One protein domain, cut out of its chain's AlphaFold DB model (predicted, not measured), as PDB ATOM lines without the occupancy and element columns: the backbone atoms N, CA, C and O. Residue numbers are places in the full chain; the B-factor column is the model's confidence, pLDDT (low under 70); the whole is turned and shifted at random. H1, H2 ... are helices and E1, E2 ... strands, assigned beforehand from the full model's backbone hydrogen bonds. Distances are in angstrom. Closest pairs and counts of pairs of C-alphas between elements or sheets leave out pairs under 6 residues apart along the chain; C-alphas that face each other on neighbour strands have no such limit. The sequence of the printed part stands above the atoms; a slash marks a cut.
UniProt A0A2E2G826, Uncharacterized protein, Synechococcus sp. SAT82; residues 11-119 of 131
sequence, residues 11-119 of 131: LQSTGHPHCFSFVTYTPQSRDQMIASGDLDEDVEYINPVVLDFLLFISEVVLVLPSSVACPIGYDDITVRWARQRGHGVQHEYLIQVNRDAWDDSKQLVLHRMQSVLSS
ATOM      1  N   LEU A  11       5.903  37.305 -46.003       95.69
ATOM      2  CA  LEU A  11       5.572  37.710 -44.648       95.69
ATOM      3  C   LEU A  11       4.603  36.716 -44.009       95.69
ATOM      4  O   LEU A  11       3.545  36.412 -44.560       95.69
ATOM      5  N   GLN A  12       4.941  36.232 -42.819       95.19
ATOM      6  CA  GLN A  12       4.089  35.345 -42.034       95.19
ATOM      7  C   GLN A  12       3.982  35.812 -40.584       95.19
ATOM      8  O   GLN A  12       4.924  36.357 -40.002       95.19
ATOM      9  N   SER A  13       2.819  35.556 -39.982       93.81
ATOM     10  CA  SER A  13       2.642  35.698 -38.538       93.81
ATOM     11  C   SER A  13       3.479  34.655 -37.799       93.81
ATOM     12  O   SER A  13       3.565  33.501 -38.214       93.81
ATOM     13  N   THR A  14       4.071  35.053 -36.675       94.19
ATOM     14  CA  THR A  14       4.751  34.127 -35.753       94.19
ATOM     15  C   THR A  14       3.824  33.610 -34.648       94.19
ATOM     16  O   THR A  14       4.250  32.832 -33.800       94.19
ATOM     17  N   GLY A  15       2.572  34.082 -34.613       91.56
ATOM     18  CA  GLY A  15       1.659  33.924 -33.477       91.56
ATOM     19  C   GLY A  15       1.876  34.957 -32.363       91.56
ATOM     20  O   GLY A  15       1.000  35.133 -31.522       91.56
ATOM     21  N   HIS A  16       2.997  35.687 -32.368       93.62
ATOM     22  CA  HIS A  16       3.214  36.823 -31.476       93.62
ATOM     23  C   HIS A  16       2.643  38.113 -32.094       93.62
ATOM     24  O   HIS A  16       2.891  38.375 -33.272       93.62
ATOM     25  N   PRO A  17       1.945  38.973 -31.328       91.12
ATOM     26  CA  PRO A  17       1.232  40.126 -31.884       91.12
ATOM     27  C   PRO A  17       2.138  41.169 -32.555       91.12
ATOM     28  O   PRO A  17       1.697  41.882 -33.451       91.12
ATOM     29  N   HIS A  18       3.401  41.254 -32.148       94.56
ATOM     30  CA  HIS A  18       4.337  42.267 -32.645       94.56
ATOM     31  C   HIS A  18       5.504  41.690 -33.442       94.56
ATOM     32  O   HIS A  18       6.385  42.453 -33.824       94.56
ATOM     33  N   CYS A  19       5.553  40.370 -33.649       96.31
ATOM     34  CA  CYS A  19       6.685  39.740 -34.324       96.31
ATOM     35  C   CYS A  19       6.243  38.989 -35.574       96.31
ATOM     36  O   CYS A  19       5.294  38.202 -35.550       96.31
ATOM     37  N   PHE A  20       6.992  39.181 -36.650       97.44
ATOM     38  CA  PHE A  20       6.697  38.634 -37.962       97.44
ATOM     39  C   PHE A  20       7.929  37.944 -38.540       97.44
ATOM     40  O   PHE A  20       9.057  38.396 -38.347       97.44
ATOM     41  N   SER A  21       7.704  36.839 -39.248       95.94
ATOM     42  CA  SER A  21       8.733  36.205 -40.068       95.94
ATOM     43  C   SER A  21       8.688  36.846 -41.448       95.94
ATOM     44  O   SER A  21       7.679  36.734 -42.145       95.94
ATOM     45  N   PHE A  22       9.758  37.548 -41.814       96.19
ATOM     46  CA  PHE A  22       9.897  38.208 -43.104       96.19
ATOM     47  C   PHE A  22      11.056  37.600 -43.886       96.19
ATOM     48  O   PHE A  22      12.175  37.521 -43.389       96.19
ATOM     49  N   VAL A  23      10.804  37.162 -45.111       93.31
ATOM     50  CA  VAL A  23      11.818  36.623 -46.014       93.31
ATOM     51  C   VAL A  23      12.034  37.615 -47.142       93.31
ATOM     52  O   VAL A  23      11.082  37.960 -47.837       93.31
ATOM     53  N   THR A  24      13.284  38.019 -47.343       91.75
ATOM     54  CA  THR A  24      13.728  38.827 -48.487       91.75
ATOM     55  C   THR A  24      15.045  38.271 -49.037       91.75
ATOM     56  O   THR A  24      15.603  37.298 -48.514       91.75
ATOM     57  N   TYR A  25      15.527  38.841 -50.136       86.94
ATOM     58  CA  TYR A  25      16.850  38.561 -50.676       86.94
ATOM     59  C   TYR A  25      17.950  38.977 -49.696       86.94
ATOM     60  O   TYR A  25      17.730  39.718 -48.740       86.94
ATOM     61  N   THR A  26      19.158  38.470 -49.918       83.50
ATOM     62  CA  THR A  26      20.336  38.908 -49.164       83.50
ATOM     63  C   THR A  26      20.610  40.392 -49.446       83.50
ATOM     64  O   THR A  26      20.953  40.711 -50.585       83.50
ATOM     65  N   PRO A  27      20.460  41.297 -48.459       85.50
ATOM     66  CA  PRO A  27      20.740  42.715 -48.647       85.50
ATOM     67  C   PRO A  27      22.253  42.946 -48.720       85.50
ATOM     68  O   PRO A  27      23.035  42.170 -48.160       85.50
ATOM     69  N   GLN A  28      22.669  44.044 -49.351       87.25
ATOM     70  CA  GLN A  28      24.039  44.529 -49.204       87.25
ATOM     71  C   GLN A  28      24.247  45.080 -47.784       87.25
ATOM     72  O   GLN A  28      23.392  45.782 -47.230       87.25
ATOM     73  N   SER A  29      25.395  44.765 -47.186       90.19
ATOM     74  CA  SER A  29      25.845  45.441 -45.968       90.19
ATOM     75  C   SER A  29      26.245  46.887 -46.270       90.19
ATOM     76  O   SER A  29      26.540  47.232 -47.415       90.19
ATOM     77  N   ARG A  30      26.331  47.725 -45.229       93.00
ATOM     78  CA  ARG A  30      26.864  49.091 -45.344       93.00
ATOM     79  C   ARG A  30      28.207  49.117 -46.079       93.00
ATOM     80  O   ARG A  30      28.362  49.856 -47.041       93.00
ATOM     81  N   ASP A  31      29.144  48.271 -45.659       94.88
ATOM     82  CA  ASP A  31      30.488  48.218 -46.245       94.88
ATOM     83  C   ASP A  31      30.458  47.791 -47.717       94.88
ATOM     84  O   ASP A  31      31.246  48.286 -48.517       94.88
ATOM     85  N   GLN A  32      29.536  46.896 -48.093       93.38
ATOM     86  CA  GLN A  32      29.354  46.494 -49.487       93.38
ATOM     87  C   GLN A  32      28.808  47.639 -50.342       93.38
ATOM     88  O   GLN A  32      29.288  47.802 -51.458       93.38
ATOM     89  N   MET A  33      27.855  48.425 -49.824       94.12
ATOM     90  CA  MET A  33      27.311  49.594 -50.529       94.12
ATOM     91  C   MET A  33      28.349  50.714 -50.666       94.12
ATOM     92  O   MET A  33      28.424  51.355 -51.708       94.12
ATOM     93  N   ILE A  34      29.198  50.918 -49.654       95.62
ATOM     94  CA  ILE A  34      30.317  51.870 -49.746       95.62
ATOM     95  C   ILE A  34      31.339  51.397 -50.776       95.62
ATOM     96  O   ILE A  34      31.756  52.160 -51.643       95.62
ATOM     97  N   ALA A  35      31.718  50.118 -50.727       96.00
ATOM     98  CA  ALA A  35      32.698  49.561 -51.651       96.00
ATOM     99  C   ALA A  35      32.229  49.583 -53.118       96.00
ATOM    100  O   ALA A  35      33.068  49.692 -54.013       96.00
ATOM    101  N   SER A  36      30.921  49.473 -53.379       94.38
ATOM    102  CA  SER A  36      30.349  49.609 -54.728       94.38
ATOM    103  C   SER A  36      30.123  51.060 -55.164       94.38
ATOM    104  O   SER A  36      29.914  51.290 -56.354       94.38
ATOM    105  N   GLY A  37      30.196  52.027 -54.243       93.62
ATOM    106  CA  GLY A  37      29.865  53.431 -54.497       93.62
ATOM    107  C   GLY A  37      28.361  53.730 -54.490       93.62
ATOM    108  O   GLY A  37      27.957  54.795 -54.944       93.62
ATOM    109  N   ASP A  38      27.536  52.808 -53.985       91.62
ATOM    110  CA  ASP A  38      26.089  52.999 -53.817       91.62
ATOM    111  C   ASP A  38      25.748  53.814 -52.552       91.62
ATOM    112  O   ASP A  38      24.622  54.290 -52.406       91.62
ATOM    113  N   LEU A  39      26.700  53.953 -51.619       95.00
ATOM    114  CA  LEU A  39      26.559  54.720 -50.381       95.00
ATOM    115  C   LEU A  39      27.844  55.496 -50.079       95.00
ATOM    116  O   LEU A  39      28.913  54.898 -49.972       95.00
ATOM    117  N   ASP A  40      27.737  56.808 -49.877       95.88
ATOM    118  CA  ASP A  40      28.859  57.621 -49.407       95.88
ATOM    119  C   ASP A  40      29.159  57.343 -47.920       95.88
ATOM    120  O   ASP A  40      28.267  57.018 -47.131       95.88
ATOM    121  N   GLU A  41      30.424  57.459 -47.506       93.75
ATOM    122  CA  GLU A  41      30.857  57.100 -46.145       93.75
ATOM    123  C   GLU A  41      30.189  57.931 -45.036       93.75
ATOM    124  O   GLU A  41      30.051  57.447 -43.909       93.75
ATOM    125  N   ASP A  42      29.786  59.163 -45.341       95.12
ATOM    126  CA  ASP A  42      29.144  60.113 -44.431       95.12
ATOM    127  C   ASP A  42      27.610  60.017 -44.425       95.12
ATOM    128  O   ASP A  42      26.959  60.629 -43.576       95.12
ATOM    129  N   VAL A  43      27.029  59.220 -45.323       94.06
ATOM    130  CA  VAL A  43      25.583  59.016 -45.405       94.06
ATOM    131  C   VAL A  43      25.144  57.918 -44.438       94.06
ATOM    132  O   VAL A  43      25.781  56.871 -44.274       94.06
ATOM    133  N   GLU A  44      24.019  58.169 -43.766       91.19
ATOM    134  CA  GLU A  44      23.405  57.204 -42.864       91.19
ATOM    135  C   GLU A  44      22.998  55.934 -43.621       91.19
ATOM    136  O   GLU A  44      22.333  55.972 -44.657       91.19
ATOM    137  N   TYR A  45      23.385  54.780 -43.076       92.19
ATOM    138  CA  TYR A  45      22.979  53.497 -43.626       92.19
ATOM    139  C   TYR A  45      21.534  53.188 -43.244       92.19
ATOM    140  O   TYR A  45      21.228  52.922 -42.081       92.19
ATOM    141  N   ILE A  46      20.669  53.135 -44.250       91.56
ATOM    142  CA  ILE A  46      19.297  52.666 -44.093       91.56
ATOM    143  C   ILE A  46      19.253  51.174 -44.403       91.56
ATOM    144  O   ILE A  46      19.610  50.745 -45.498       91.56
ATOM    145  N   ASN A  47      18.809  50.371 -43.436       92.69
ATOM    146  CA  ASN A  47      18.768  48.921 -43.569       92.69
ATOM    147  C   ASN A  47      17.750  48.501 -44.654       92.69
ATOM    148  O   ASN A  47      16.543  48.660 -44.432       92.69
ATOM    149  N   PRO A  48      18.192  47.895 -45.776       92.56
ATOM    150  CA  PRO A  48      17.302  47.527 -46.877       92.56
ATOM    151  C   PRO A  48      16.211  46.533 -46.468       92.56
ATOM    152  O   PRO A  48      15.107  46.585 -46.991       92.56
ATOM    153  N   VAL A  49      16.470  45.671 -45.479       94.31
ATOM    154  CA  VAL A  49      15.480  44.698 -44.981       94.31
ATOM    155  C   VAL A  49      14.296  45.402 -44.328       94.31
ATOM    156  O   VAL A  49      13.156  44.968 -44.480       94.31
ATOM    157  N   VAL A  50      14.562  46.477 -43.582       95.88
ATOM    158  CA  VAL A  50      13.510  47.259 -42.927       95.88
ATOM    159  C   VAL A  50      12.700  48.016 -43.974       95.88
ATOM    160  O   VAL A  50      11.476  48.020 -43.893       95.88
ATOM    161  N   LEU A  51      13.356  48.591 -44.987       93.62
ATOM    162  CA  LEU A  51      12.662  49.246 -46.099       93.62
ATOM    163  C   LEU A  51      11.784  48.272 -46.885       93.62
ATOM    164  O   LEU A  51      10.604  48.549 -47.074       93.62
ATOM    165  N   ASP A  52      12.326  47.117 -47.276       93.94
ATOM    166  CA  ASP A  52      11.576  46.061 -47.957       93.94
ATOM    167  C   ASP A  52      10.359  45.634 -47.135       93.94
ATOM    168  O   ASP A  52       9.267  45.473 -47.675       93.94
ATOM    169  N   PHE A  53      10.531  45.466 -45.819       96.00
ATOM    170  CA  PHE A  53       9.434  45.127 -44.920       96.00
ATOM    171  C   PHE A  53       8.355  46.216 -44.922       96.00
ATOM    172  O   PHE A  53       7.180  45.899 -45.097       96.00
ATOM    173  N   LEU A  54       8.739  47.487 -44.761       95.56
ATOM    174  CA  LEU A  54       7.808  48.616 -44.725       95.56
ATOM    175  C   LEU A  54       7.041  48.777 -46.041       95.56
ATOM    176  O   LEU A  54       5.818  48.908 -46.014       95.56
ATOM    177  N   LEU A  55       7.738  48.696 -47.177       92.94
ATOM    178  CA  LEU A  55       7.131  48.746 -48.509       92.94
ATOM    179  C   LEU A  55       6.175  47.570 -48.724       92.94
ATOM    180  O   LEU A  55       5.047  47.745 -49.185       92.94
ATOM    181  N   PHE A  56       6.588  46.366 -48.328       94.75
ATOM    182  CA  PHE A  56       5.764  45.176 -48.479       94.75
ATOM    183  C   PHE A  56       4.478  45.264 -47.648       94.75
ATOM    184  O   PHE A  56       3.394  44.943 -48.145       94.75
ATOM    185  N   ILE A  57       4.552  45.733 -46.397       95.31
ATOM    186  CA  ILE A  57       3.344  45.880 -45.579       95.31
ATOM    187  C   ILE A  57       2.430  46.976 -46.122       95.31
ATOM    188  O   ILE A  57       1.218  46.771 -46.145       95.31
ATOM    189  N   SER A  58       2.969  48.105 -46.594       93.94
ATOM    190  CA  SER A  58       2.144  49.198 -47.107       93.94
ATOM    191  C   SER A  58       1.457  48.823 -48.412       93.94
ATOM    192  O   SER A  58       0.254  49.027 -48.542       93.94
ATOM    193  N   GLU A  59       2.190  48.246 -49.361       91.69
ATOM    194  CA  GLU A  59       1.697  48.041 -50.725       91.69
ATOM    195  C   GLU A  59       0.955  46.715 -50.892       91.69
ATOM    196  O   GLU A  59      -0.056  46.654 -51.590       91.69
ATOM    197  N   VAL A  60       1.432  45.651 -50.244       92.62
ATOM    198  CA  VAL A  60       0.938  44.290 -50.496       92.62
ATOM    199  C   VAL A  60      -0.030  43.831 -49.415       92.62
ATOM    200  O   VAL A  60      -1.073  43.260 -49.722       92.62
ATOM    201  N   VAL A  61       0.303  44.065 -48.144       93.38
ATOM    202  CA  VAL A  61      -0.527  43.590 -47.025       93.38
ATOM    203  C   VAL A  61      -1.704  44.529 -46.789       93.38
ATOM    204  O   VAL A  61      -2.841  44.082 -46.658       93.38
ATOM    205  N   LEU A  62      -1.433  45.832 -46.716       92.75
ATOM    206  CA  LEU A  62      -2.423  46.855 -46.379       92.75
ATOM    207  C   LEU A  62      -3.062  47.503 -47.608       92.75
ATOM    208  O   LEU A  62      -4.111  48.130 -47.463       92.75
ATOM    209  N   VAL A  63      -2.440  47.357 -48.784       92.19
ATOM    210  CA  VAL A  63      -2.892  47.938 -50.059       92.19
ATOM    211  C   VAL A  63      -3.179  49.439 -49.906       92.19
ATOM    212  O   VAL A  63      -4.232  49.953 -50.290       92.19
ATOM    213  N   LEU A  64      -2.252  50.148 -49.258       89.50
ATOM    214  CA  LEU A  64      -2.358  51.585 -49.054       89.50
ATOM    215  C   LEU A  64      -2.206  52.316 -50.398       89.50
ATOM    216  O   LEU A  64      -1.333  51.965 -51.194       89.50
ATOM    217  N   PRO A  65      -3.017  53.356 -50.662       89.19
ATOM    218  CA  PRO A  65      -2.785  54.239 -51.799       89.19
ATOM    219  C   PRO A  65      -1.407  54.903 -51.705       89.19
ATOM    220  O   PRO A  65      -0.965  55.252 -50.614       89.19
ATOM    221  N   SER A  66      -0.775  55.188 -52.846       82.94
ATOM    222  CA  SER A  66       0.552  55.828 -52.900       82.94
ATOM    223  C   SER A  66       0.617  57.219 -52.252       82.94
ATOM    224  O   SER A  66       1.700  57.703 -51.937       82.94
ATOM    225  N   SER A  67      -0.528  57.872 -52.040       87.12
ATOM    226  CA  SER A  67      -0.637  59.154 -51.336       87.12
ATOM    227  C   SER A  67      -0.724  59.026 -49.810       87.12
ATOM    228  O   SER A  67      -0.740  60.044 -49.120       87.12
ATOM    229  N   VAL A  68      -0.815  57.807 -49.275       87.81
ATOM    230  CA  VAL A  68      -1.006  57.542 -47.847       87.81
ATOM    231  C   VAL A  68       0.276  56.972 -47.259       87.81
ATOM    232  O   VAL A  68       0.697  55.869 -47.600       87.81
ATOM    233  N   ALA A  69       0.874  57.710 -46.326       88.38
ATOM    234  CA  ALA A  69       1.995  57.206 -45.545       88.38
ATOM    235  C   ALA A  69       1.524  56.110 -44.575       88.38
ATOM    236  O   ALA A  69       0.489  56.254 -43.918       88.38
ATOM    237  N   CYS A  70       2.296  55.027 -44.464       91.44
ATOM    238  CA  CYS A  70       2.068  54.010 -43.445       91.44
ATOM    239  C   CYS A  70       2.385  54.593 -42.051       91.44
ATOM    240  O   CYS A  70       3.477  55.129 -41.869       91.44
ATOM    241  N   PRO A  71       1.481  54.477 -41.059       93.50
ATOM    242  CA  PRO A  71       1.749  54.900 -39.680       93.50
ATOM    243  C   PRO A  71       2.929  54.201 -38.991       93.50
ATOM    244  O   PRO A  71       3.454  54.733 -38.018       93.50
ATOM    245  N   ILE A  72       3.314  53.007 -39.455       94.38
ATOM    246  CA  ILE A  72       4.502  52.295 -38.973       94.38
ATOM    247  C   ILE A  72       5.693  52.737 -39.830       94.38
ATOM    248  O   ILE A  72       5.684  52.518 -41.043       94.38
ATOM    249  N   GLY A  73       6.690  53.355 -39.199       93.81
ATOM    250  CA  GLY A  73       7.896  53.881 -39.843       93.81
ATOM    251  C   GLY A  73       9.160  53.069 -39.551       93.81
ATOM    252  O   GLY A  73       9.119  52.034 -38.894       93.81
ATOM    253  N   TYR A  74      10.305  53.557 -40.037       94.31
ATOM    254  CA  TYR A  74      11.607  52.889 -39.891       94.31
ATOM    255  C   TYR A  74      12.005  52.677 -38.425       94.31
ATOM    256  O   TYR A  74      12.349  51.560 -38.038       94.31
ATOM    257  N   ASP A  75      11.860  53.710 -37.595       93.31
ATOM    258  CA  ASP A  75      12.225  53.667 -36.171       93.31
ATOM    259  C   ASP A  75      11.317  52.743 -35.342       93.31
ATOM    260  O   ASP A  75      11.679  52.297 -34.249       93.31
ATOM    261  N   ASP A  76      10.146  52.391 -35.879       95.12
ATOM    262  CA  ASP A  76       9.233  51.443 -35.250       95.12
ATOM    263  C   ASP A  76       9.669  49.989 -35.464       95.12
ATOM    264  O   ASP A  76       9.051  49.085 -34.906       95.12
ATOM    265  N   ILE A  77      10.701  49.718 -36.268       96.44
ATOM    266  CA  ILE A  77      11.083  48.360 -36.654       96.44
ATOM    267  C   ILE A  77      12.419  47.957 -36.045       96.44
ATOM    268  O   ILE A  77      13.405  48.688 -36.029       96.44
ATOM    269  N   THR A  78      12.487  46.718 -35.572       96.12
ATOM    270  CA  THR A  78      13.741  46.097 -35.154       96.12
ATOM    271  C   THR A  78      13.869  44.701 -35.732       96.12
ATOM    272  O   THR A  78      13.007  43.842 -35.543       96.12
ATOM    273  N   VAL A  79      14.997  44.445 -36.390       95.69
ATOM    274  CA  VAL A  79      15.406  43.099 -36.798       95.69
ATOM    275  C   VAL A  79      15.994  42.394 -35.577       95.69
ATOM    276  O   VAL A  79      17.077  42.737 -35.111       95.69
ATOM    277  N   ARG A  80      15.274  41.416 -35.022       95.75
ATOM    278  CA  ARG A  80      15.702  40.678 -33.819       95.75
ATOM    279  C   ARG A  80      16.665  39.546 -34.129       95.75
ATOM    280  O   ARG A  80      17.499  39.201 -33.297       95.75
ATOM    281  N   TRP A  81      16.518  38.942 -35.298       93.44
ATOM    282  CA  TRP A  81      17.315  37.803 -35.718       93.44
ATOM    283  C   TRP A  81      17.260  37.648 -37.235       93.44
ATOM    284  O   TRP A  81      16.286  38.063 -37.862       93.44
ATOM    285  N   ALA A  82      18.287  37.016 -37.799       92.00
ATOM    286  CA  ALA A  82      18.369  36.660 -39.204       92.00
ATOM    287  C   ALA A  82      18.918  35.234 -39.357       92.00
ATOM    288  O   ALA A  82      19.837  34.834 -38.637       92.00
ATOM    289  N   ARG A  83      18.401  34.479 -40.331       89.56
ATOM    290  CA  ARG A  83      19.005  33.224 -40.797       89.56
ATOM    291  C   ARG A  83      19.009  33.118 -42.310       89.56
ATOM    292  O   ARG A  83      18.071  33.542 -42.981       89.56
ATOM    293  N   GLN A  84      20.032  32.460 -42.839       85.56
ATOM    294  CA  GLN A  84      20.075  32.070 -44.243       85.56
ATOM    295  C   GLN A  84      19.002  31.029 -44.569       85.56
ATOM    296  O   GLN A  84      18.763  30.090 -43.803       85.56
ATOM    297  N   ARG A  85      18.388  31.170 -45.746       75.88
ATOM    298  CA  ARG A  85      17.518  30.167 -46.373       75.88
ATOM    299  C   ARG A  85      17.879  30.018 -47.855       75.88
ATOM    300  O   ARG A  85      18.567  30.856 -48.424       75.88
ATOM    301  N   GLY A  86      17.459  28.915 -48.479       66.38
ATOM    302  CA  GLY A  86      17.559  28.726 -49.935       66.38
ATOM    303  C   GLY A  86      18.960  28.955 -50.521       66.38
ATOM    304  O   GLY A  86      19.154  29.895 -51.285       66.38
ATOM    305  N   HIS A  87      19.939  28.123 -50.146       70.75
ATOM    306  CA  HIS A  87      21.332  28.183 -50.632       70.75
ATOM    307  C   HIS A  87      22.000  29.580 -50.575       70.75
ATOM    308  O   HIS A  87      22.931  29.843 -51.328       70.75
ATOM    309  N   GLY A  88      21.550  30.471 -49.681       66.12
ATOM    310  CA  GLY A  88      22.145  31.799 -49.475       66.12
ATOM    311  C   GLY A  88      21.593  32.911 -50.374       66.12
ATOM    312  O   GLY A  88      22.066  34.042 -50.294       66.12
ATOM    313  N   VAL A  89      20.585  32.622 -51.202       76.19
ATOM    314  CA  VAL A  89      19.936  33.630 -52.063       76.19
ATOM    315  C   VAL A  89      18.920  34.469 -51.277       76.19
ATOM    316  O   VAL A  89      18.653  35.617 -51.628       76.19
ATOM    317  N   GLN A  90      18.366  33.911 -50.198       84.56
ATOM    318  CA  GLN A  90      17.371  34.560 -49.349       84.56
ATOM    319  C   GLN A  90      17.742  34.457 -47.871       84.56
ATOM    320  O   GLN A  90      18.439  33.539 -47.428       84.56
ATOM    321  N   HIS A  91      17.205  35.383 -47.092       90.75
ATOM    322  CA  HIS A  91      17.294  35.397 -45.644       90.75
ATOM    323  C   HIS A  91      15.902  35.528 -45.042       90.75
ATOM    324  O   HIS A  91      15.046  36.230 -45.570       90.75
ATOM    325  N   GLU A  92      15.690  34.843 -43.924       92.88
ATOM    326  CA  GLU A  92      14.535  35.066 -43.066       92.88
ATOM    327  C   GLU A  92      14.950  35.905 -41.868       92.88
ATOM    328  O   GLU A  92      15.947  35.607 -41.206       92.88
ATOM    329  N   TYR A  93      14.138  36.907 -41.577       95.12
ATOM    330  CA  TYR A  93      14.305  37.871 -40.516       95.12
ATOM    331  C   TYR A  93      13.126  37.783 -39.560       95.12
ATOM    332  O   TYR A  93      11.966  37.759 -39.976       95.12
ATOM    333  N   LEU A  94      13.425  37.770 -38.264       97.25
ATOM    334  CA  LEU A  94      12.421  38.029 -37.246       97.25
ATOM    335  C   LEU A  94      12.315  39.542 -37.071       97.25
ATOM    336  O   LEU A  94      13.186  40.163 -36.457       97.25
ATOM    337  N   ILE A  95      11.260  40.123 -37.627       97.62
ATOM    338  CA  ILE A  95      10.949  41.547 -37.521       97.62
ATOM    339  C   ILE A  95      10.061  41.748 -36.301       97.62
ATOM    340  O   ILE A  95       9.060  41.051 -36.141       97.62
ATOM    341  N   GLN A  96      10.414  42.706 -35.453       97.31
ATOM    342  CA  GLN A  96       9.567  43.185 -34.374       97.31
ATOM    343  C   GLN A  96       9.118  44.619 -34.653       97.31
ATOM    344  O   GLN A  96       9.946  45.468 -34.970       97.31
ATOM    345  N   VAL A  97       7.823  44.881 -34.469       96.00
ATOM    346  CA  VAL A  97       7.275  46.238 -34.378       96.00
ATOM    347  C   VAL A  97       7.392  46.702 -32.923       96.00
ATOM    348  O   VAL A  97       6.835  46.082 -32.010       96.00
ATOM    349  N   ASN A  98       8.165  47.756 -32.697       93.00
ATOM    350  CA  ASN A  98       8.385  48.377 -31.401       93.00
ATOM    351  C   ASN A  98       7.124  49.093 -30.922       93.00
ATOM    352  O   ASN A  98       6.272  49.508 -31.702       93.00
ATOM    353  N   ARG A  99       6.999  49.208 -29.599       86.81
ATOM    354  CA  ARG A  99       5.851  49.849 -28.945       86.81
ATOM    355  C   ARG A  99       6.185  51.225 -28.378       86.81
ATOM    356  O   ARG A  99       5.417  51.765 -27.585       86.81
ATOM    357  N   ASP A 100       7.325  51.774 -28.766       82.81
ATOM    358  CA  ASP A 100       7.727  53.114 -28.371       82.81
ATOM    359  C   ASP A 100       6.908  54.133 -29.177       82.81
ATOM    360  O   ASP A 100       6.602  53.903 -30.346       82.81
ATOM    361  N   ALA A 101       6.485  55.231 -28.540       80.00
ATOM    362  CA  ALA A 101       5.603  56.235 -29.156       80.00
ATOM    363  C   ALA A 101       4.372  55.616 -29.869       80.00
ATOM    364  O   ALA A 101       4.073  55.922 -31.027       80.00
ATOM    365  N   TRP A 102       3.695  54.690 -29.179       89.94
ATOM    366  CA  TRP A 102       2.521  53.971 -29.677       89.94
ATOM    367  C   TRP A 102       1.271  54.852 -29.682       89.94
ATOM    368  O   TRP A 102       0.941  55.459 -28.663       89.94
ATOM    369  N   ASP A 103       0.546  54.860 -30.796       92.50
ATOM    370  CA  ASP A 103      -0.726  55.561 -30.947       92.50
ATOM    371  C   ASP A 103      -1.806  54.657 -31.570       92.50
ATOM    372  O   ASP A 103      -1.558  53.512 -31.973       92.50
ATOM    373  N   ASP A 104      -3.032  55.178 -31.639       93.69
ATOM    374  CA  ASP A 104      -4.185  54.445 -32.168       93.69
ATOM    375  C   ASP A 104      -4.026  54.100 -33.658       93.69
ATOM    376  O   ASP A 104      -4.527  53.070 -34.119       93.69
ATOM    377  N   SER A 105      -3.288  54.918 -34.414       92.88
ATOM    378  CA  SER A 105      -3.027  54.703 -35.841       92.88
ATOM    379  C   SER A 105      -2.118  53.493 -36.061       92.88
ATOM    380  O   SER A 105      -2.441  52.614 -36.866       92.88
ATOM    381  N   LYS A 106      -1.019  53.392 -35.305       94.31
ATOM    382  CA  LYS A 106      -0.111  52.235 -35.314       94.31
ATOM    383  C   LYS A 106      -0.822  50.968 -34.847       94.31
ATOM    384  O   LYS A 106      -0.683  49.915 -35.474       94.31
ATOM    385  N   GLN A 107      -1.654  51.071 -33.807       94.06
ATOM    386  CA  GLN A 107      -2.466  49.949 -33.331       94.06
ATOM    387  C   GLN A 107      -3.436  49.443 -34.406       94.06
ATOM    388  O   GLN A 107      -3.543  48.232 -34.622       94.06
ATOM    389  N   LEU A 108      -4.130  50.352 -35.098       93.44
ATOM    390  CA  LEU A 108      -5.064  50.007 -36.168       93.44
ATOM    391  C   LEU A 108      -4.356  49.301 -37.329       93.44
ATOM    392  O   LEU A 108      -4.860  48.297 -37.837       93.44
ATOM    393  N   VAL A 109      -3.189  49.800 -37.737       93.56
ATOM    394  CA  VAL A 109      -2.380  49.182 -38.795       93.56
ATOM    395  C   VAL A 109      -1.944  47.781 -38.401       93.56
ATOM    396  O   VAL A 109      -2.155  46.844 -39.170       93.56
ATOM    397  N   LEU A 110      -1.407  47.611 -37.191       94.62
ATOM    398  CA  LEU A 110      -0.963  46.306 -36.714       94.62
ATOM    399  C   LEU A 110      -2.120  45.298 -36.679       94.62
ATOM    400  O   LEU A 110      -1.962  44.161 -37.119       94.62
ATOM    401  N   HIS A 111      -3.296  45.722 -36.216       94.81
ATOM    402  CA  HIS A 111      -4.489  44.879 -36.209       94.81
ATOM    403  C   HIS A 111      -4.917  44.477 -37.631       94.81
ATOM    404  O   HIS A 111      -5.236  43.314 -37.880       94.81
ATOM    405  N   ARG A 112      -4.888  45.411 -38.593       94.69
ATOM    406  CA  ARG A 112      -5.182  45.107 -40.004       94.69
ATOM    407  C   ARG A 112      -4.180  44.121 -40.591       94.69
ATOM    408  O   ARG A 112      -4.596  43.152 -41.220       94.69
ATOM    409  N   MET A 113      -2.886  44.324 -40.341       95.19
ATOM    410  CA  MET A 113      -1.850  43.381 -40.758       95.19
ATOM    411  C   MET A 113      -2.123  41.988 -40.193       95.19
ATOM    412  O   MET A 113      -2.159  41.023 -40.948       95.19
ATOM    413  N   GLN A 114      -2.373  41.872 -38.886       95.31
ATOM    414  CA  GLN A 114      -2.690  40.591 -38.253       95.31
ATOM    415  C   GLN A 114      -3.908  39.923 -38.893       95.31
ATOM    416  O   GLN A 114      -3.840  38.738 -39.200       95.31
ATOM    417  N   SER A 115      -4.975  40.684 -39.153       95.12
ATOM    418  CA  SER A 115      -6.187  40.174 -39.797       95.12
ATOM    419  C   SER A 115      -5.914  39.594 -41.187       95.12
ATOM    420  O   SER A 115      -6.455  38.541 -41.521       95.12
ATOM    421  N   VAL A 116      -5.078  40.257 -41.996       95.19
ATOM    422  CA  VAL A 116      -4.693  39.762 -43.327       95.19
ATOM    423  C   VAL A 116      -3.833  38.510 -43.199       95.19
ATOM    424  O   VAL A 116      -4.125  37.498 -43.830       95.19
ATOM    425  N   LEU A 117      -2.816  38.542 -42.336       95.12
ATOM    426  CA  LEU A 117      -1.885  37.429 -42.143       95.12
ATOM    427  C   LEU A 117      -2.537  36.195 -41.501       95.12
ATOM    428  O   LEU A 117      -2.001  35.097 -41.634       95.12
ATOM    429  N   SER A 118      -3.662  36.361 -40.798       94.19
ATOM    430  CA  SER A 118      -4.464  35.259 -40.253       94.19
ATOM    431  C   SER A 118      -5.459  34.662 -41.248       94.19
ATOM    432  O   SER A 118      -6.094  33.660 -40.932       94.19
ATOM    433  N   SER A 119      -5.633  35.276 -42.422       93.62
ATOM    434  CA  SER A 119      -6.539  34.767 -43.450       93.62
ATOM    435  C   SER A 119      -6.049  33.425 -43.989       93.62
ATOM    436  O   SER A 119      -4.873  33.274 -44.316       93.62
TER     437      SER A 119
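What this domain is: This is residues 11 to 119 of the 131 residues of an uncharacterized protein of Synechococcus sp. SAT82 (UniProt A0A2E2G826). A strongly twisted sheet of four strands has helix H2 packed over one face, and helix H3 packs by edge strand E1 and the last residues of H2, about perpendicular to H2. Helix H1 lies far out from this body, apart from H2 and H3. The 109 printed residues hold E1, E2, H1, H2, E3, E4 and H3 in that order; the antiparallel sheet runs E1, E2, E4, E3, and the class is mixed. The whole is compact, with a radius of gyration of the C-alphas of 14.8 A and spans of 41 by 32 by 26 A.

How they stand to each other: E1, residues 11 to 13, and E2, residues 19 to 25, form a hairpin, with N 12 and O 21 2.9 A apart. E4, residues 90 to 97, is antiparallel to E2, with N 93 and O 22 2.7 A apart. E3, residues 77 to 85, bends by 64 degrees at residue 80 and forms a hairpin with E4; N 80 and O 94 are 2.8 A apart. H1, residues 30 to 36, is not on the sheet. H2, residues 48 to 61, is on it; the closest C-alphas of H2 and E3 are those of Val 50 and Ile 77, 6.8 A apart. E2, H1, H2 and E3 make a split strand-helix-strand unit, two strands running the same way with E4 between them, and its crossover is right-handed. H3, residues 104 to 117, touches H2 at 77 degrees, about perpendicular, closest at the C-alphas of Val 61 and Met 113, 6.4 A. In H1, H2 and H3 every O i to N i+4 pair is within hydrogen-bond range.

Where its parts are: E1 begins at C-alpha 11, (5.572, 37.710, -44.648). E3 is 21.6 A long, E4 21.5 A, E2 19.3 A, H2 18.3 A and H3 19.9 A. H3 ends at C-alpha 117, (-1.885, 37.429, -42.143).

The domain as a whole: The C-alphas of Asp 42 and Ser 119, the two farthest apart, are 43.8 A apart. The printed part has no cut; the links H1 to H2 and H2 to E3 are long. Residues 86 and 88 are under pLDDT 70.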